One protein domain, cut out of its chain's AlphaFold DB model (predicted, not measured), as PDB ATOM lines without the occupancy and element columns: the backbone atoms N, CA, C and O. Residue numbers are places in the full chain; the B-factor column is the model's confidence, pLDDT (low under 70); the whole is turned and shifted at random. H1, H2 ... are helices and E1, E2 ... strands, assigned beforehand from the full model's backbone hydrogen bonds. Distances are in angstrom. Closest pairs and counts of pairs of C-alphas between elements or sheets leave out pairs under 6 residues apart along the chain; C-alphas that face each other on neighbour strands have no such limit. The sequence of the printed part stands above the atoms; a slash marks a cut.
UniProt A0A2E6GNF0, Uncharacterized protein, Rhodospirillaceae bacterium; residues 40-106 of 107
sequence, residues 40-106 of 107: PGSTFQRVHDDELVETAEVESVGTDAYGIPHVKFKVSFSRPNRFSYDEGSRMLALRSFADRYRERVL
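Overview. This is residues 40 to 106 of the 107 residues of an uncharacterized protein of Rhodospirillaceae bacterium (UniProt A0A2E6GNF0). A strongly twisted sheet of five antiparallel strands curls round one short helix, H1, and the turns of its long hairpins make the two ends of a rod. The 67 printed residues run E1, E2, E3, E4, H1, E5; the sheet's order is E4, E3, E2, E1, E5. The domain is mostly strand and compact, with a radius of gyration of the C-alphas of 12.5 A and spans of 43 by 20 by 19 A.

Along the chain. E1, residues 43 to 47, begins at C-alpha 43, (206.707, 166.055, 188.480). E2, residues 53 to 63, is 27.9 A long and bends by 65 degrees at residue 59. E3, residues 69 to 78, is 27.8 A long. E4, residues 85 to 93, is 23.6 A long and bends by 55 degrees at residue 89. H1 is residues 94 to 100. E5, residues 103 to 105, ends at C-alpha 105, (208.313, 167.872, 193.414).

Arrangement. E1 to E4 form a meander, each strand the antiparallel neighbour of the one before. Within hydrogen-bond range are N 46 and O 54 of E1 and E2, 2.9 A, N 57 and O 74 of E2 and E3, 2.8 A, N 73 and O 90 of E3 and E4, 2.9 A, and N 45 and O 103 of E1 and E5, 2.8 A. H1 is on the sheet; its closest C-alphas to E3 are those of Leu 94 and His 70, 4.9 A apart. In H1 every O i to N i+4 pair is within hydrogen-bond range.

Size, cuts and confidence. The C-alphas farthest apart, of Ala 65 and Asn 81, are 43.1 A apart. The printed part has no cut and no long link, and no printed residue is under 70 in pLDDT.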
ATOM      1  N   PRO A  40     199.425 161.516 185.282       94.62
ATOM      2  CA  PRO A  40     199.695 162.662 184.417       94.62
ATOM      3  C   PRO A  40     199.775 163.979 185.205       94.62
ATOM      4  O   PRO A  40     199.010 164.183 186.152       94.62
ATOM      5  N   GLY A  41     200.729 164.837 184.848       93.56
ATOM      6  CA  GLY A  41     201.044 166.099 185.525       93.56
ATOM      7  C   GLY A  41     201.841 165.957 186.827       93.56
ATOM      8  O   GLY A  41     202.067 166.946 187.514       93.56
ATOM      9  N   SER A  42     202.248 164.746 187.222       93.94
ATOM     10  CA  SER A  42     203.172 164.588 188.355       93.94
ATOM     11  C   SER A  42     204.594 164.922 187.923       93.94
ATOM     12  O   SER A  42     205.046 164.402 186.905       93.94
ATOM     13  N   THR A  43     205.308 165.697 188.736       95.12
ATOM     14  CA  THR A  43     206.707 166.055 188.480       95.12
ATOM     15  C   THR A  43     207.625 165.382 189.484       95.12
ATOM     16  O   THR A  43     207.343 165.327 190.684       95.12
ATOM     17  N   PHE A  44     208.736 164.858 188.985       94.75
ATOM     18  CA  PHE A  44     209.769 164.232 189.791       94.75
ATOM     19  C   PHE A  44     211.141 164.760 189.407       94.75
ATOM     20  O   PHE A  44     211.346 165.208 188.281       94.75
ATOM     21  N   GLN A  45     212.087 164.669 190.335       94.31
ATOM     22  CA  GLN A  45     213.460 165.085 190.119       94.31
ATOM     23  C   GLN A  45     214.462 163.991 190.463       94.31
ATOM     24  O   GLN A  45     214.211 163.064 191.244       94.31
ATOM     25  N   ARG A  46     215.619 164.106 189.818       93.50
ATOM     26  CA  ARG A  46     216.837 163.392 190.166       93.50
ATOM     27  C   ARG A  46     217.999 164.370 190.085       93.50
ATOM     28  O   ARG A  46     218.274 164.910 189.017       93.50
ATOM     29  N   VAL A  47     218.689 164.538 191.205       92.94
ATOM     30  CA  VAL A  47     219.948 165.280 191.279       92.94
ATOM     31  C   VAL A  47     221.100 164.292 191.112       92.94
ATOM     32  O   VAL A  47     221.111 163.233 191.746       92.94
ATOM     33  N   HIS A  48     222.031 164.602 190.218       89.75
ATOM     34  CA  HIS A  48     223.274 163.854 190.029       89.75
ATOM     35  C   HIS A  48     224.422 164.482 190.822       89.75
ATOM     36  O   HIS A  48     224.356 165.645 191.213       89.75
ATOM     37  N   ASP A  49     225.501 163.719 191.001       87.81
ATOM     38  CA  ASP A  49     226.698 164.150 191.738       87.81
ATOM     39  C   ASP A  49     227.398 165.372 191.105       87.81
ATOM     40  O   ASP A  49     228.167 166.063 191.763       87.81
ATOM     41  N   ASP A  50     227.130 165.652 189.827       87.69
ATOM     42  CA  ASP A  50     227.659 166.791 189.068       87.69
ATOM     43  C   ASP A  50     226.715 168.011 189.051       87.69
ATOM     44  O   ASP A  50     226.823 168.866 188.164       87.69
ATOM     45  N   GLU A  51     225.774 168.062 190.000       86.69
ATOM     46  CA  GLU A  51     224.733 169.090 190.145       86.69
ATOM     47  C   GLU A  51     223.784 169.204 188.938       86.69
ATOM     48  O   GLU A  51     223.037 170.177 188.802       86.69
ATOM     49  N   LEU A  52     223.785 168.217 188.036       90.44
ATOM     50  CA  LEU A  52     222.774 168.105 186.994       90.44
ATOM     51  C   LEU A  52     221.447 167.684 187.628       90.44
ATOM     52  O   LEU A  52     221.352 166.634 188.263       90.44
ATOM     53  N   VAL A  53     220.408 168.483 187.415       93.38
ATOM     54  CA  VAL A  53     219.043 168.173 187.844       93.38
ATOM     55  C   VAL A  53     218.241 167.727 186.633       93.38
ATOM     56  O   VAL A  53     217.992 168.514 185.717       93.38
ATOM     57  N   GLU A  54     217.825 166.463 186.638       94.75
ATOM     58  CA  GLU A  54     216.802 165.946 185.729       94.75
ATOM     59  C   GLU A  54     215.425 166.224 186.323       94.75
ATOM     60  O   GLU A  54     215.141 165.782 187.438       94.75
ATOM     61  N   THR A  55     214.552 166.891 185.576       95.38
ATOM     62  CA  THR A  55     213.144 167.076 185.942       95.38
ATOM     63  C   THR A  55     212.272 166.289 184.977       95.38
ATOM     64  O   THR A  55     212.319 166.521 183.774       95.38
ATOM     65  N   ALA A  56     211.488 165.353 185.504       96.56
ATOM     66  CA  ALA A  56     210.598 164.487 184.748       96.56
ATOM     67  C   ALA A  56     209.129 164.829 185.030       96.56
ATOM     68  O   ALA A  56     208.635 164.598 186.135       96.56
ATOM     69  N   GLU A  57     208.419 165.325 184.021       96.19
ATOM     70  CA  GLU A  57     206.980 165.594 184.063       96.19
ATOM     71  C   GLU A  57     206.219 164.448 183.392       96.19
ATOM     72  O   GLU A  57     206.387 164.175 182.202       96.19
ATOM     73  N   VAL A  58     205.365 163.760 184.143       96.00
ATOM     74  CA  VAL A  58     204.599 162.621 183.633       96.00
ATOM     75  C   VAL A  58     203.508 163.098 182.674       96.00
ATOM     76  O   VAL A  58     202.575 163.781 183.077       96.00
ATOM     77  N   GLU A  59     203.568 162.665 181.416       95.81
ATOM     78  CA  GLU A  59     202.542 162.952 180.406       95.81
ATOM     79  C   GLU A  59     201.403 161.928 180.453       95.81
ATOM     80  O   GLU A  59     200.229 162.272 180.344       95.81
ATOM     81  N   SER A  60     201.741 160.641 180.565       94.94
ATOM     82  CA  SER A  60     200.756 159.558 180.588       94.94
ATOM     83  C   SER A  60     201.315 158.294 181.221       94.94
ATOM     84  O   SER A  60     202.528 158.095 181.296       94.94
ATOM     85  N   VAL A  61     200.412 157.421 181.657       94.56
ATOM     86  CA  VAL A  61     200.744 156.084 182.139       94.56
ATOM     87  C   VAL A  61     199.860 155.057 181.437       94.56
ATOM     88  O   VAL A  61     198.703 155.332 181.122       94.56
ATOM     89  N   GLY A  62     200.390 153.873 181.158       93.56
ATOM     90  CA  GLY A  62     199.622 152.773 180.571       93.56
ATOM     91  C   GLY A  62     200.349 151.439 180.659       93.56
ATOM     92  O   GLY A  62     201.538 151.398 180.953       93.56
ATOM     93  N   THR A  63     199.640 150.338 180.442       92.75
ATOM     94  CA  THR A  63     200.260 149.008 180.340       92.75
ATOM     95  C   THR A  63     200.460 148.642 178.879       92.75
ATOM     96  O   THR A  63     199.581 148.924 178.065       92.75
ATOM     97  N   ASP A  64     201.575 147.998 178.549       90.44
ATOM     98  CA  ASP A  64     201.797 147.448 177.210       90.44
ATOM     99  C   ASP A  64     201.000 146.144 176.983       90.44
ATOM    100  O   ASP A  64     200.230 145.699 177.841       90.44
ATOM    101  N   ALA A  65     201.187 145.518 175.817       88.31
ATOM    102  CA  ALA A  65     200.533 144.256 175.462       88.31
ATOM    103  C   ALA A  65     200.927 143.068 176.365       88.31
ATOM    104  O   ALA A  65     200.190 142.085 176.432       88.31
ATOM    105  N   TYR A  66     202.055 143.160 177.072       90.12
ATOM    106  CA  TYR A  66     202.546 142.150 178.011       90.12
ATOM    107  C   TYR A  66     202.138 142.451 179.462       90.12
ATOM    108  O   TYR A  66     202.521 141.727 180.380       90.12
ATOM    109  N   GLY A  67     201.354 143.511 179.686       89.06
ATOM    110  CA  GLY A  67     200.906 143.932 181.010       89.06
ATOM    111  C   GLY A  67     201.965 144.688 181.814       89.06
ATOM    112  O   GLY A  67     201.763 144.924 183.006       89.06
ATOM    113  N   ILE A  68     203.078 145.096 181.198       91.88
ATOM    114  CA  ILE A  68     204.134 145.853 181.870       91.88
ATOM    115  C   ILE A  68     203.687 147.316 181.982       91.88
ATOM    116  O   ILE A  68     203.404 147.956 180.960       91.88
ATOM    117  N   PRO A  69     203.622 147.889 183.198       93.75
ATOM    118  CA  PRO A  69     203.251 149.285 183.371       93.75
ATOM    119  C   PRO A  69     204.377 150.207 182.897       93.75
ATOM    120  O   PRO A  69     205.531 150.033 183.286       93.75
ATOM    121  N   HIS A  70     204.028 151.215 182.107       95.00
ATOM    122  CA  HIS A  70     204.919 152.208 181.521       95.00
ATOM    123  C   HIS A  70     204.478 153.629 181.875       95.00
ATOM    124  O   HIS A  70     203.292 153.920 182.058       95.00
ATOM    125  N   VAL A  71     205.459 154.525 181.931       95.88
ATOM    126  CA  VAL A  71     205.298 155.962 182.146       95.88
ATOM    127  C   VAL A  71     205.910 156.680 180.954       95.88
ATOM    128  O   VAL A  71     207.093 156.491 180.663       95.88
ATOM    129  N   LYS A  72     205.118 157.517 180.284       96.38
ATOM    130  CA  LYS A  72     205.598 158.500 179.313       96.38
ATOM    131  C   LYS A  72     205.748 159.840 180.021       96.38
ATOM    132  O   LYS A  72     204.825 160.266 180.714       96.38
ATOM    133  N   PHE A  73     206.884 160.495 179.854       96.56
ATOM    134  CA  PHE A  73     207.210 161.732 180.559       96.56
ATOM    135  C   PHE A  73     208.065 162.647 179.690       96.56
ATOM    136  O   PHE A  73     208.816 162.161 178.847       96.56
ATOM    137  N   LYS A  74     207.971 163.958 179.896       96.44
ATOM    138  CA  LYS A  74     208.953 164.924 179.391       96.44
ATOM    139  C   LYS A  74     210.097 165.010 180.377       96.44
ATOM    140  O   LYS A  74     209.849 165.004 181.579       96.44
ATOM    141  N   VAL A  75     211.323 165.096 179.881       95.69
ATOM    142  CA  VAL A  75     212.486 165.359 180.725       95.69
ATOM    143  C   VAL A  75     213.197 166.630 180.286       95.69
ATOM    144  O   VAL A  75     213.433 166.859 179.096       95.69
ATOM    145  N   SER A  76     213.545 167.440 181.274       94.31
ATOM    146  CA  SER A  76     214.407 168.601 181.125       94.31
ATOM    147  C   SER A  76     215.605 168.477 182.053       94.31
ATOM    148  O   SER A  76     215.562 167.816 183.094       94.31
ATOM    149  N   PHE A  77     216.702 169.094 181.643       93.25
ATOM    150  CA  PHE A  77     217.961 169.080 182.363       93.25
ATOM    151  C   PHE A  77     218.331 170.507 182.714       93.25
ATOM    152  O   PHE A  77     218.266 171.394 181.865       93.25
ATOM    153  N   SER A  78     218.759 170.730 183.949       92.12
ATOM    154  CA  SER A  78     219.282 172.023 184.384       92.12
ATOM    155  C   SER A  78     220.552 171.841 185.203       92.12
ATOM    156  O   SER A  78     220.742 170.820 185.860       92.12
ATOM    157  N   ARG A  79     221.443 172.828 185.138       88.81
ATOM    158  CA  ARG A  79     222.579 172.962 186.053       88.81
ATOM    159  C   ARG A  79     222.590 174.389 186.588       88.81
ATOM    160  O   ARG A  79     222.365 175.294 185.786       88.81
ATOM    161  N   PRO A  80     222.937 174.618 187.864       79.62
ATOM    162  CA  PRO A  80     222.932 175.956 188.461       79.62
ATOM    163  C   PRO A  80     223.748 176.995 187.681       79.62
ATOM    164  O   PRO A  80     223.397 178.167 187.654       79.62
ATOM    165  N   ASN A  81     224.828 176.557 187.023       78.38
ATOM    166  CA  ASN A  81     225.795 177.435 186.363       78.38
ATOM    167  C   ASN A  81     225.884 177.230 184.835       78.38
ATOM    168  O   ASN A  81     226.895 177.561 184.214       78.38
ATOM    169  N   ARG A  82     224.870 176.609 184.212       77.44
ATOM    170  CA  ARG A  82     224.784 176.413 182.751       77.44
ATOM    171  C   ARG A  82     223.339 176.536 182.260       77.44
ATOM    172  O   ARG A  82     222.410 176.702 183.036       77.44
ATOM    173  N   PHE A  83     223.167 176.426 180.946       76.12
ATOM    174  CA  PHE A  83     221.865 176.390 180.292       76.12
ATOM    175  C   PHE A  83     221.035 175.174 180.712       76.12
ATOM    176  O   PHE A  83     221.562 174.064 180.845       76.12
ATOM    177  N   SER A  84     219.731 175.392 180.858       81.94
ATOM    178  CA  SER A  84     218.735 174.328 180.861       81.94
ATOM    179  C   SER A  84     218.392 173.929 179.429       81.94
ATOM    180  O   SER A  84     218.332 174.788 178.547       81.94
ATOM    181  N   TYR A  85     218.141 172.646 179.191       86.00
ATOM    182  CA  TYR A  85     217.621 172.182 177.909       86.00
ATOM    183  C   TYR A  85     216.574 171.091 178.098       86.00
ATOM    184  O   TYR A  85     216.672 170.252 178.998       86.00
ATOM    185  N   ASP A  86     215.584 171.105 177.212       86.44
ATOM    186  CA  ASP A  86     214.549 170.085 177.140       86.44
ATOM    187  C   ASP A  86     215.015 168.979 176.194       86.44
ATOM    188  O   ASP A  86     215.243 169.218 175.008       86.44
ATOM    189  N   GLU A  87     215.177 167.758 176.707       85.81
ATOM    190  CA  GLU A  87     215.516 166.597 175.867       85.81
ATOM    191  C   GLU A  87     214.260 166.023 175.190       85.81
ATOM    192  O   GLU A  87     214.345 165.382 174.143       85.81
ATOM    193  N   GLY A  88     213.076 166.298 175.751       88.75
ATOM    194  CA  GLY A  88     211.781 165.932 175.179       88.75
ATOM    195  C   GLY A  88     211.133 164.729 175.863       88.75
ATOM    196  O   GLY A  88     211.370 164.457 177.041       88.75
ATOM    197  N   SER A  89     210.249 164.030 175.143       94.25
ATOM    198  CA  SER A  89     209.463 162.925 175.705       94.25
ATOM    199  C   SER A  89     210.238 161.601 175.703       94.25
ATOM    200  O   SER A  89     210.781 161.175 174.684       94.25
ATOM    201  N   ARG A  90     210.216 160.893 176.833       95.12
ATOM    202  CA  ARG A  90     210.783 159.555 177.037       95.12
ATOM    203  C   ARG A  90     209.722 158.606 177.587       95.12
ATOM    204  O   ARG A  90     208.667 159.025 178.065       95.12
ATOM    205  N   MET A  91     210.014 157.312 177.521       95.12
ATOM    206  CA  MET A  91     209.188 156.269 178.115       95.12
ATOM    207  C   MET A  91     210.063 155.294 178.892       95.12
ATOM    208  O   MET A  91     211.136 154.909 178.430       95.12
ATOM    209  N   LEU A  92     209.606 154.902 180.077       96.19
ATOM    210  CA  LEU A  92     210.232 153.867 180.896       96.19
ATOM    211  C   LEU A  92     209.160 152.950 181.475       96.19
ATOM    212  O   LEU A  92     208.029 153.380 181.706       96.19
ATOM    213  N   ALA A  93     209.534 151.710 181.787       95.12
ATOM    214  CA  ALA A  93     208.740 150.892 182.692       95.12
ATOM    215  C   ALA A  93     208.580 151.628 184.032       95.12
ATOM    216  O   ALA A  93     209.527 152.249 184.523       95.12
ATOM    217  N   LEU A  94     207.402 151.537 184.651       93.38
ATOM    218  CA  LEU A  94     207.066 152.227 185.900       93.38
ATOM    219  C   LEU A  94     208.090 151.942 186.997       93.38
ATOM    220  O   LEU A  94     208.481 152.850 187.721       93.38
ATOM    221  N   ARG A  95     208.575 150.698 187.085       92.06
ATOM    222  CA  ARG A  95     209.623 150.319 188.037       92.06
ATOM    223  C   ARG A  95     210.929 151.073 187.780       92.06
ATOM    224  O   ARG A  95     211.480 151.662 188.697       92.06
ATOM    225  N   SER A  96     211.389 151.112 186.533       94.69
ATOM    226  CA  SER A  96     212.610 151.836 186.160       94.69
ATOM    227  C   SER A  96     212.470 153.347 186.362       94.69
ATOM    228  O   SER A  96     213.420 153.998 186.787       94.69
ATOM    229  N   PHE A  97     211.287 153.902 186.085       94.75
ATOM    230  CA  PHE A  97     210.969 155.297 186.385       94.75
ATOM    231  C   PHE A  97     211.059 155.560 187.893       94.75
ATOM    232  O   PHE A  97     211.755 156.478 188.321       94.75
ATOM    233  N   ALA A  98     210.426 154.706 188.697       92.19
ATOM    234  CA  ALA A  98     210.432 154.794 190.149       92.19
ATOM    235  C   ALA A  98     211.832 154.641 190.759       92.19
ATOM    236  O   ALA A  98     212.137 155.296 191.751       92.19
ATOM    237  N   ASP A  99     212.690 153.795 190.204       91.44
ATOM    238  CA  ASP A  99     214.047 153.632 190.726       91.44
ATOM    239  C   ASP A  99     214.912 154.870 190.441       91.44
ATOM    240  O   ASP A  99     215.737 155.244 191.281       91.44
ATOM    241  N   ARG A 100     214.687 155.515 189.285       92.94
ATOM    242  CA  ARG A 100     215.439 156.683 188.801       92.94
ATOM    243  C   ARG A 100     214.997 157.995 189.448       92.94
ATOM    244  O   ARG A 100     215.849 158.766 189.876       92.94
ATOM    245  N   TYR A 101     213.693 158.246 189.516       93.19
ATOM    246  CA  TYR A 101     213.122 159.507 189.987       93.19
ATOM    247  C   TYR A 101     212.482 159.319 191.359       93.19
ATOM    248  O   TYR A 101     211.321 158.917 191.489       93.19
ATOM    249  N   ARG A 102     213.282 159.547 192.401       87.00
ATOM    250  CA  ARG A 102     212.876 159.274 193.785       87.00
ATOM    251  C   ARG A 102     212.187 160.448 194.454       87.00
ATOM    252  O   ARG A 102     211.322 160.240 195.298       87.00
ATOM    253  N   GLU A 103     212.554 161.656 194.061       89.31
ATOM    254  CA  GLU A 103     212.039 162.875 194.658       89.31
ATOM    255  C   GLU A 103     210.831 163.368 193.871       89.31
ATOM    256  O   GLU A 103     210.920 163.611 192.669       89.31
ATOM    257  N   ARG A 104     209.681 163.485 194.541       89.06
ATOM    258  CA  ARG A 104     208.499 164.120 193.961       89.06
ATOM    259  C   ARG A 104     208.543 165.602 194.280       89.06
ATOM    260  O   ARG A 104     208.634 165.969 195.447       89.06
ATOM    261  N   VAL A 105     208.384 166.424 193.255       87.62
ATOM    262  CA  VAL A 105     208.313 167.872 193.414       87.62
ATOM    263  C   VAL A 105     206.850 168.279 193.366       87.62
ATOM    264  O   VAL A 105     206.105 167.869 192.471       87.62
ATOM    265  N   LEU A 106     206.421 169.038 194.370       77.69
ATOM    266  CA  LEU A 106     205.130 169.706 194.327       77.69
ATOM    267  C   LEU A 106     205.303 170.945 193.448       77.69
ATOM    268  O   LEU A 106     206.177 171.765 193.721       77.69
TER     269      LEU A 106